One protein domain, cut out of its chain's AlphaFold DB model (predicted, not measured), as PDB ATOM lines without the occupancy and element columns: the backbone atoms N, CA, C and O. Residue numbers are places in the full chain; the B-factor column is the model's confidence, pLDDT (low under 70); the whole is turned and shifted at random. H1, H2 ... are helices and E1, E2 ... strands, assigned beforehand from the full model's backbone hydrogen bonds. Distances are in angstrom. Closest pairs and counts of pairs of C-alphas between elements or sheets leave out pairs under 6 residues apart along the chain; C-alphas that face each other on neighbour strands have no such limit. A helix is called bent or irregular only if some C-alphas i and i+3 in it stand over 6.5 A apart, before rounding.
ATOM      1  N   GLY A 556     -15.920  36.778 -22.418       86.69
ATOM      2  CA  GLY A 556     -16.539  37.330 -23.615       86.69
ATOM      3  C   GLY A 556     -18.058  37.257 -23.565       86.69
ATOM      4  O   GLY A 556     -18.641  36.449 -22.842       86.69
ATOM      5  N   THR A 557     -18.695  38.088 -24.379       82.38
ATOM      6  CA  THR A 557     -20.127  38.012 -24.678       82.38
ATOM      7  C   THR A 557     -20.341  37.335 -26.033       82.38
ATOM      8  O   THR A 557     -19.420  37.350 -26.853       82.38
ATOM      9  N   PRO A 558     -21.510  36.716 -26.271       85.62
ATOM     10  CA  PRO A 558     -21.880  36.260 -27.601       85.62
ATOM     11  C   PRO A 558     -22.273  37.444 -28.490       85.62
ATOM     12  O   PRO A 558     -22.893  38.411 -28.028       85.62
ATOM     13  N   ASP A 559     -21.954  37.312 -29.769       83.62
ATOM     14  CA  ASP A 559     -22.195  38.310 -30.798       83.62
ATOM     15  C   ASP A 559     -23.291  37.805 -31.753       83.62
ATOM     16  O   ASP A 559     -23.376  36.605 -32.018       83.62
ATOM     17  N   ILE A 560     -24.143  38.695 -32.262       80.69
ATOM     18  CA  ILE A 560     -25.064  38.417 -33.371       80.69
ATOM     19  C   ILE A 560     -24.465  39.038 -34.624       80.69
ATOM     20  O   ILE A 560     -24.334  40.259 -34.709       80.69
ATOM     21  N   GLU A 561     -24.135  38.200 -35.596       81.12
ATOM     22  CA  GLU A 561     -23.668  38.618 -36.910       81.12
ATOM     23  C   GLU A 561     -24.841  38.629 -37.890       81.12
ATOM     24  O   GLU A 561     -25.571  37.642 -38.028       81.12
ATOM     25  N   VAL A 562     -25.031  39.770 -38.552       80.62
ATOM     26  CA  VAL A 562     -26.076  39.996 -39.549       80.62
ATOM     27  C   VAL A 562     -25.421  40.144 -40.914       80.62
ATOM     28  O   VAL A 562     -24.799  41.166 -41.197       80.62
ATOM     29  N   THR A 563     -25.600  39.139 -41.767       79.69
ATOM     30  CA  THR A 563     -25.101  39.143 -43.151       79.69
ATOM     31  C   THR A 563     -26.263  39.239 -44.138       79.69
ATOM     32  O   THR A 563     -27.332  38.675 -43.899       79.69
ATOM     33  N   HIS A 564     -26.081  39.967 -45.245       78.75
ATOM     34  CA  HIS A 564     -27.060  40.060 -46.336       78.75
ATOM     35  C   HIS A 564     -26.485  39.412 -47.593       78.75
ATOM     36  O   HIS A 564     -25.377  39.734 -48.012       78.75
ATOM     37  N   ASP A 565     -27.221  38.472 -48.182       72.81
ATOM     38  CA  ASP A 565     -26.785  37.730 -49.373       72.81
ATOM     39  C   ASP A 565     -27.331  38.308 -50.695       72.81
ATOM     40  O   ASP A 565     -27.219  37.682 -51.752       72.81
ATOM     41  N   GLY A 566     -27.937  39.500 -50.650       67.75
ATOM     42  CA  GLY A 566     -28.598  40.159 -51.777       67.75
ATOM     43  C   GLY A 566     -30.096  39.856 -51.907       67.75
ATOM     44  O   GLY A 566     -30.768  40.520 -52.694       67.75
ATOM     45  N   LYS A 567     -30.642  38.877 -51.167       71.88
ATOM     46  CA  LYS A 567     -32.086  38.550 -51.164       71.88
ATOM     47  C   LYS A 567     -32.677  38.362 -49.766       71.88
ATOM     48  O   LYS A 567     -33.897  38.457 -49.617       71.88
ATOM     49  N   ARG A 568     -31.863  38.015 -48.766       76.44
ATOM     50  CA  ARG A 568     -32.293  37.744 -47.388       76.44
ATOM     51  C   ARG A 568     -31.244  38.212 -46.383       76.44
ATOM     52  O   ARG A 568     -30.043  38.153 -46.640       76.44
ATOM     53  N   TYR A 569     -31.713  38.590 -45.199       75.81
ATOM     54  CA  TYR A 569     -30.868  38.763 -44.024       75.81
ATOM     55  C   TYR A 569     -30.669  37.416 -43.331       75.81
ATOM     56  O   TYR A 569     -31.604  36.623 -43.192       75.81
ATOM     57  N   VAL A 570     -29.448  37.156 -42.882       78.81
ATOM     58  CA  VAL A 570     -29.071  35.966 -42.126       78.81
ATOM     59  C   VAL A 570     -28.512  36.408 -40.783       78.81
ATOM     60  O   VAL A 570     -27.490  37.088 -40.733       78.81
ATOM     61  N   LEU A 571     -29.176  35.988 -39.708       76.94
ATOM     62  CA  LEU A 571     -28.714  36.168 -38.335       76.94
ATOM     63  C   LEU A 571     -28.064  34.878 -37.832       76.94
ATOM     64  O   LEU A 571     -28.703  33.819 -37.821       76.94
ATOM     65  N   GLU A 572     -26.823  34.988 -37.372       78.62
ATOM     66  CA  GLU A 572     -26.057  33.909 -36.743       78.62
ATOM     67  C   GLU A 572     -25.472  34.393 -35.408       78.62
ATOM     68  O   GLU A 572     -25.004  35.525 -35.304       78.62
ATOM     69  N   VAL A 573     -25.496  33.548 -34.372       80.88
ATOM     70  CA  VAL A 573     -24.888  33.867 -33.069       80.88
ATOM     71  C   VAL A 573     -23.494  33.255 -32.989       80.88
ATOM     72  O   VAL A 573     -23.356  32.040 -33.102       80.88
ATOM     73  N   ARG A 574     -22.462  34.065 -32.732       81.50
ATOM     74  CA  ARG A 574     -21.074  33.610 -32.582       81.50
ATOM     75  C   ARG A 574     -20.551  33.837 -31.153       81.50
ATOM     76  O   ARG A 574     -20.724  34.919 -30.603       81.50
ATOM     77  N   PRO A 575     -19.869  32.857 -30.529       82.62
ATOM     78  CA  PRO A 575     -19.710  31.478 -30.989       82.62
ATOM     79  C   PRO A 575     -21.030  30.697 -30.945       82.62
ATOM     80  O   PRO A 575     -21.921  31.024 -30.163       82.62
ATOM     81  N   ASN A 576     -21.134  29.632 -31.742       80.00
ATOM     82  CA  ASN A 576     -22.311  28.766 -31.729       80.00
ATOM     83  C   ASN A 576     -22.496  28.106 -30.352       80.00
ATOM     84  O   ASN A 576     -21.540  27.623 -29.731       80.00
ATOM     85  N   LEU A 577     -23.745  28.059 -29.879       76.56
ATOM     86  CA  LEU A 577     -24.089  27.284 -28.690       76.56
ATOM     87  C   LEU A 577     -23.921  25.798 -29.014       76.56
ATOM     88  O   LEU A 577     -24.522  25.283 -29.957       76.56
ATOM     89  N   ARG A 578     -23.100  25.107 -28.224       73.62
ATOM     90  CA  ARG A 578     -22.782  23.698 -28.462       73.62
ATOM     91  C   ARG A 578     -24.015  22.822 -28.245       73.62
ATOM     92  O   ARG A 578     -24.756  23.000 -27.276       73.62
ATOM     93  N   THR A 620     -26.332  33.210 -20.965       82.06
ATOM     94  CA  THR A 620     -27.455  33.431 -20.048       82.06
ATOM     95  C   THR A 620     -28.702  32.644 -20.483       82.06
ATOM     96  O   THR A 620     -28.822  32.247 -21.647       82.06
ATOM     97  N   PRO A 621     -29.681  32.409 -19.585       75.94
ATOM     98  CA  PRO A 621     -30.948  31.773 -19.959       75.94
ATOM     99  C   PRO A 621     -31.682  32.489 -21.104       75.94
ATOM    100  O   PRO A 621     -32.186  31.822 -22.003       75.94
ATOM    101  N   ALA A 622     -31.683  33.828 -21.109       72.69
ATOM    102  CA  ALA A 622     -32.302  34.629 -22.166       72.69
ATOM    103  C   ALA A 622     -31.599  34.433 -23.520       72.69
ATOM    104  O   ALA A 622     -32.260  34.177 -24.523       72.69
ATOM    105  N   GLN A 623     -30.259  34.452 -23.539       77.38
ATOM    106  CA  GLN A 623     -29.480  34.203 -24.757       77.38
ATOM    107  C   GLN A 623     -29.698  32.781 -25.292       77.38
ATOM    108  O   GLN A 623     -29.891  32.602 -26.491       77.38
ATOM    109  N   ARG A 624     -29.728  31.762 -24.422       77.50
ATOM    110  CA  ARG A 624     -30.002  30.372 -24.837       77.50
ATOM    111  C   ARG A 624     -31.404  30.209 -25.416       77.50
ATOM    112  O   ARG A 624     -31.564  29.501 -26.405       77.50
ATOM    113  N   HIS A 625     -32.399  30.869 -24.825       68.50
ATOM    114  CA  HIS A 625     -33.763  30.855 -25.343       68.50
ATOM    115  C   HIS A 625     -33.848  31.519 -26.725       68.50
ATOM    116  O   HIS A 625     -34.433  30.942 -27.637       68.50
ATOM    117  N   ALA A 626     -33.186  32.667 -26.912       68.31
ATOM    118  CA  ALA A 626     -33.098  33.332 -28.212       68.31
ATOM    119  C   ALA A 626     -32.437  32.433 -29.276       68.31
ATOM    120  O   ALA A 626     -32.997  32.241 -30.351       68.31
ATOM    121  N   ILE A 627     -31.308  31.794 -28.951       72.00
ATOM    122  CA  ILE A 627     -30.608  30.864 -29.857       72.00
ATOM    123  C   ILE A 627     -31.489  29.658 -30.220       72.00
ATOM    124  O   ILE A 627     -31.495  29.220 -31.372       72.00
ATOM    125  N   GLN A 628     -32.259  29.135 -29.259       68.12
ATOM    126  CA  GLN A 628     -33.191  28.031 -29.487       68.12
ATOM    127  C   GLN A 628     -34.331  28.428 -30.437       68.12
ATOM    128  O   GLN A 628     -34.677  27.647 -31.319       68.12
ATOM    129  N   LEU A 629     -34.880  29.640 -30.298       63.91
ATOM    130  CA  LEU A 629     -35.906  30.173 -31.204       63.91
ATOM    131  C   LEU A 629     -35.359  30.389 -32.622       63.91
ATOM    132  O   LEU A 629     -36.045  30.104 -33.599       63.91
ATOM    133  N   MET A 630     -34.104  30.827 -32.737       63.78
ATOM    134  CA  MET A 630     -33.421  31.036 -34.018       63.78
ATOM    135  C   MET A 630     -32.978  29.731 -34.697       63.78
ATOM    136  O   MET A 630     -32.561  29.764 -35.851       63.78
ATOM    137  N   SER A 631     -33.039  28.585 -33.999       58.12
ATOM    138  CA  SER A 631     -32.547  27.282 -34.481       58.12
ATOM    139  C   SER A 631     -31.114  27.340 -35.043       58.12
ATOM    140  O   SER A 631     -30.785  26.681 -36.027       58.12
ATOM    141  N   GLY A 632     -30.253  28.161 -34.429       56.44
ATOM    142  CA  GLY A 632     -28.850  28.364 -34.818       56.44
ATOM    143  C   GLY A 632     -28.621  29.368 -35.957       56.44
ATOM    144  O   GLY A 632     -27.669  30.140 -35.882       56.44
ATOM    145  N   ARG A 633     -29.495  29.419 -36.970       66.31
ATOM    146  CA  ARG A 633     -29.400  30.364 -38.096       66.31
ATOM    147  C   ARG A 633     -30.791  30.776 -38.565       66.31
ATOM    148  O   ARG A 633     -31.553  29.940 -39.045       66.31
ATOM    149  N   LEU A 634     -31.091  32.071 -38.489       71.62
ATOM    150  CA  LEU A 634     -32.386  32.618 -38.896       71.62
ATOM    151  C   LEU A 634     -32.253  33.367 -40.224       71.62
ATOM    152  O   LEU A 634     -31.405  34.247 -40.355       71.62
ATOM    153  N   SER A 635     -33.092  33.020 -41.204       72.75
ATOM    154  CA  SER A 635     -33.158  33.704 -42.500       72.75
ATOM    155  C   SER A 635     -34.441  34.520 -42.596       72.75
ATOM    156  O   SER A 635     -35.528  33.985 -42.380       72.75
ATOM    157  N   ILE A 636     -34.306  35.804 -42.915       74.25
ATOM    158  CA  ILE A 636     -35.389  36.790 -42.923       74.25
ATOM    159  C   ILE A 636     -35.481  37.403 -44.332       74.25
ATOM    160  O   ILE A 636     -34.444  37.772 -44.891       74.25
ATOM    161  N   PRO A 637     -36.678  37.484 -44.944       72.44
ATOM    162  CA  PRO A 637     -36.861  38.109 -46.254       72.44
ATOM    163  C   PRO A 637     -36.627  39.626 -46.199       72.44
ATOM    164  O   PRO A 637     -36.839  40.256 -45.166       72.44
ATOM    165  N   ASP A 638     -36.224  40.215 -47.326       74.81
ATOM    166  CA  ASP A 638     -35.873  41.642 -47.433       74.81
ATOM    167  C   ASP A 638     -37.037  42.582 -47.049       74.81
ATOM    168  O   ASP A 638     -36.841  43.634 -46.449       74.81
ATOM    169  N   GLU A 639     -38.272  42.140 -47.303       70.69
ATOM    170  CA  GLU A 639     -39.525  42.839 -46.980       70.69
ATOM    171  C   GLU A 639     -39.713  43.106 -45.468       70.69
ATOM    172  O   GLU A 639     -40.418  44.044 -45.101       70.69
ATOM    173  N   ALA A 640     -39.062  42.326 -44.593       71.12
ATOM    174  CA  ALA A 640     -39.176  42.403 -43.129       71.12
ATOM    175  C   ALA A 640     -38.029  43.192 -42.453       71.12
ATOM    176  O   ALA A 640     -37.817  43.099 -41.241       71.12
ATOM    177  N   GLN A 641     -37.279  43.998 -43.215       72.38
ATOM    178  CA  GLN A 641     -36.206  44.863 -42.701       72.38
ATOM    179  C   GLN A 641     -36.594  45.740 -41.481       72.38
ATOM    180  O   GLN A 641     -35.809  45.781 -40.528       72.38
ATOM    181  N   PRO A 642     -37.751  46.441 -41.440       71.19
ATOM    182  CA  PRO A 642     -38.083  47.297 -40.292       71.19
ATOM    183  C   PRO A 642     -38.321  46.497 -39.000       71.19
ATOM    184  O   PRO A 642     -37.929  46.930 -37.917       71.19
ATOM    185  N   GLU A 643     -38.903  45.302 -39.109       71.50
ATOM    186  CA  GLU A 643     -39.152  44.394 -37.979       71.50
ATOM    187  C   GLU A 643     -37.838  43.786 -37.458       71.50
ATOM    188  O   GLU A 643     -37.648  43.620 -36.247       71.50
ATOM    189  N   LEU A 644     -36.885  43.523 -38.361       74.31
ATOM    190  CA  LEU A 644     -35.528  43.109 -38.011       74.31
ATOM    191  C   LEU A 644     -34.798  44.194 -37.204       74.31
ATOM    192  O   LEU A 644     -34.201  43.880 -36.174       74.31
ATOM    193  N   GLN A 645     -34.870  45.460 -37.620       70.06
ATOM    194  CA  GLN A 645     -34.205  46.560 -36.913       70.06
ATOM    195  C   GLN A 645     -34.744  46.734 -35.483       70.06
ATOM    196  O   GLN A 645     -33.960  46.794 -34.536       70.06
ATOM    197  N   GLN A 646     -36.067  46.690 -35.308       70.19
ATOM    198  CA  GLN A 646     -36.702  46.735 -33.985       70.19
ATOM    199  C   GLN A 646     -36.290  45.546 -33.094       70.19
ATOM    200  O   GLN A 646     -36.097  45.685 -31.884       70.19
ATOM    201  N   THR A 647     -36.128  44.362 -33.691       71.56
ATOM    202  CA  THR A 647     -35.689  43.156 -32.977       71.56
ATOM    203  C   THR A 647     -34.221  43.252 -32.549       71.56
ATOM    204  O   THR A 647     -33.889  42.892 -31.419       71.56
ATOM    205  N   LEU A 648     -33.344  43.779 -33.410       70.88
ATOM    206  CA  LEU A 648     -31.929  44.006 -33.100       70.88
ATOM    207  C   LEU A 648     -31.752  45.024 -31.963       70.88
ATOM    208  O   LEU A 648     -30.964  44.778 -31.055       70.88
ATOM    209  N   GLU A 649     -32.530  46.108 -31.936       71.94
ATOM    210  CA  GLU A 649     -32.506  47.091 -30.838       71.94
ATOM    211  C   GLU A 649     -32.874  46.467 -29.479       71.94
ATOM    212  O   GLU A 649     -32.244  46.762 -28.463       71.94
ATOM    213  N   SER A 650     -33.841  45.543 -29.461       73.31
ATOM    214  CA  SER A 650     -34.224  44.786 -28.259       73.31
ATOM    215  C   SER A 650     -33.143  43.780 -27.826       73.31
ATOM    216  O   SER A 650     -32.846  43.631 -26.637       73.31
ATOM    217  N   LEU A 651     -32.496  43.111 -28.789       70.94
ATOM    218  CA  LEU A 651     -31.433  42.133 -28.529       70.94
ATOM    219  C   LEU A 651     -30.087  42.775 -28.152       70.94
ATOM    220  O   LEU A 651     -29.272  42.108 -27.511       70.94
ATOM    221  N   ALA A 652     -29.870  44.058 -28.460       71.06
ATOM    222  CA  ALA A 652     -28.654  44.804 -28.121       71.06
ATOM    223  C   ALA A 652     -28.378  44.877 -26.605       71.06
ATOM    224  O   ALA A 652     -27.236  45.038 -26.184       71.06
ATOM    225  N   GLY A 653     -29.410  44.717 -25.764       70.88
ATOM    226  CA  GLY A 653     -29.253  44.608 -24.309       70.88
ATOM    227  C   GLY A 653     -28.655  43.275 -23.836       70.88
ATOM    228  O   GLY A 653     -28.209  43.169 -22.694       70.88
ATOM    229  N   HIS A 654     -28.637  42.253 -24.700       68.81
ATOM    230  CA  HIS A 654     -28.201  40.894 -24.378       68.81
ATOM    231  C   HIS A 654     -27.058  40.375 -25.265       68.81
ATOM    232  O   HIS A 654     -26.390  39.427 -24.858       68.81
ATOM    233  N   PHE A 655     -26.808  40.967 -26.433       77.00
ATOM    234  CA  PHE A 655     -25.780  40.549 -27.393       77.00
ATOM    235  C   PHE A 655     -24.991  41.755 -27.911       77.00
ATOM    236  O   PHE A 655     -25.529  42.860 -27.970       77.00
ATOM    237  N   GLN A 656     -23.745  41.549 -28.347       77.81
ATOM    238  CA  GLN A 656     -23.091  42.538 -29.214       77.81
ATOM    239  C   GLN A 656     -23.535  42.295 -30.655       77.81
ATOM    240  O   GLN A 656     -23.577  41.154 -31.101       77.81
ATOM    241  N   ILE A 657     -23.891  43.343 -31.391       78.25
ATOM    242  CA  ILE A 657     -24.424  43.205 -32.751       78.25
ATOM    243  C   ILE A 657     -23.364  43.658 -33.746       78.25
ATOM    244  O   ILE A 657     -22.862  44.779 -33.657       78.25
ATOM    245  N   GLN A 658     -23.049  42.790 -34.701       71.75
ATOM    246  CA  GLN A 658     -22.205  43.088 -35.852       71.75
ATOM    247  C   GLN A 658     -23.086  43.063 -37.103       71.75
ATOM    248  O   GLN A 658     -23.694  42.044 -37.425       71.75
ATOM    249  N   SER A 659     -23.203  44.205 -37.780       66.19
ATOM    250  CA  SER A 659     -24.022  44.353 -38.984       66.19
ATOM    251  C   SER A 659     -23.288  45.191 -40.020       66.19
ATOM    252  O   SER A 659     -22.817  46.284 -39.708       66.19
ATOM    253  N   ASP A 660     -23.276  44.712 -41.262       56.59
ATOM    254  CA  ASP A 660     -22.706  45.437 -42.403       56.59
ATOM    255  C   ASP A 660     -23.613  46.586 -42.910       56.59
ATOM    256  O   ASP A 660     -23.198  47.369 -43.761       56.59
ATOM    257  N   HIS A 661     -24.837  46.736 -42.376       50.81
ATOM    258  CA  HIS A 661     -25.874  47.653 -42.885       50.81
ATOM    259  C   HIS A 661     -26.353  48.738 -41.892       50.81
ATOM    260  O   HIS A 661     -27.410  49.337 -42.090       50.81
ATOM    261  N   ALA A 662     -25.609  49.044 -40.823       41.69
ATOM    262  CA  ALA A 662     -26.038  50.037 -39.830       41.69
ATOM    263  C   ALA A 662     -25.869  51.505 -40.306       41.69
ATOM    264  O   ALA A 662     -24.791  52.093 -40.209       41.69
ATOM    265  N   THR A 663     -26.958  52.137 -40.757       37.94
ATOM    266  CA  THR A 663     -27.024  53.535 -41.243       37.94
ATOM    267  C   THR A 663     -27.219  54.584 -40.133       37.94
ATOM    268  O   THR A 663     -28.039  55.490 -40.259       37.94
TER     269      THR A 663
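This is residues 556 to 578 and 620 to 663 of the 706 residues of an uncharacterized protein of Acidithiobacillus ferridurans (UniProt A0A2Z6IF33). Look for one four-stranded mixed sheet, order E3, E2, E1, E4, with two layers: H1 and H2 cover one face, the other is bare. The 67 printed residues, mixed class, hold two named helices and four named strands, ordered E1 E2 H1 E3 H2 E4. They are compact: radius of gyration of the C-alphas 11.4 A, spans 30 by 21 by 17 A.

Start at the antiparallel hairpin of E1, residues 559 to 564, and E2, residues 568 to 574; N 561 and O 572 are 2.8 A apart. E3, residues 633 to 637, is antiparallel to E2 (N 571 and O 634, 2.9 A). E4, residues 656 to 659, is parallel to E1 (N 560 and O 656, 2.8 A). H2, residues 638 to 651, is on the sheet at a height of 8.2 A; E3, H2, E4 form a split strand-helix-strand unit, two same-way strands with E2 and E1 between them, its crossover right-handed. H2 is irregular, C-alphas 639 and 642 being 8.2 A apart, with 8 of 10 O i to N i+4 pairs within hydrogen-bond range; in H1, residues 621 to 630, every pair is. H1 is on the sheet, its closest C-alphas to E2 being Ile 627 and Val 573, 7.2 A; H1 and H2 are apart.

Find C-alpha 559 at (-22.195, 38.310, -30.798), where E1 begins, and C-alpha 659 at (-24.022, 44.353, -38.984), where E4 ends. E2 is 19.0 A long, H2 19.4 A.

Residues 579 to 619 are not printed; C-alphas 578 and 620 are 13.7 A apart. Mean pLDDT of the printed part is 72.4, with residues 628 to 633 and 659 to 663 among those under 70.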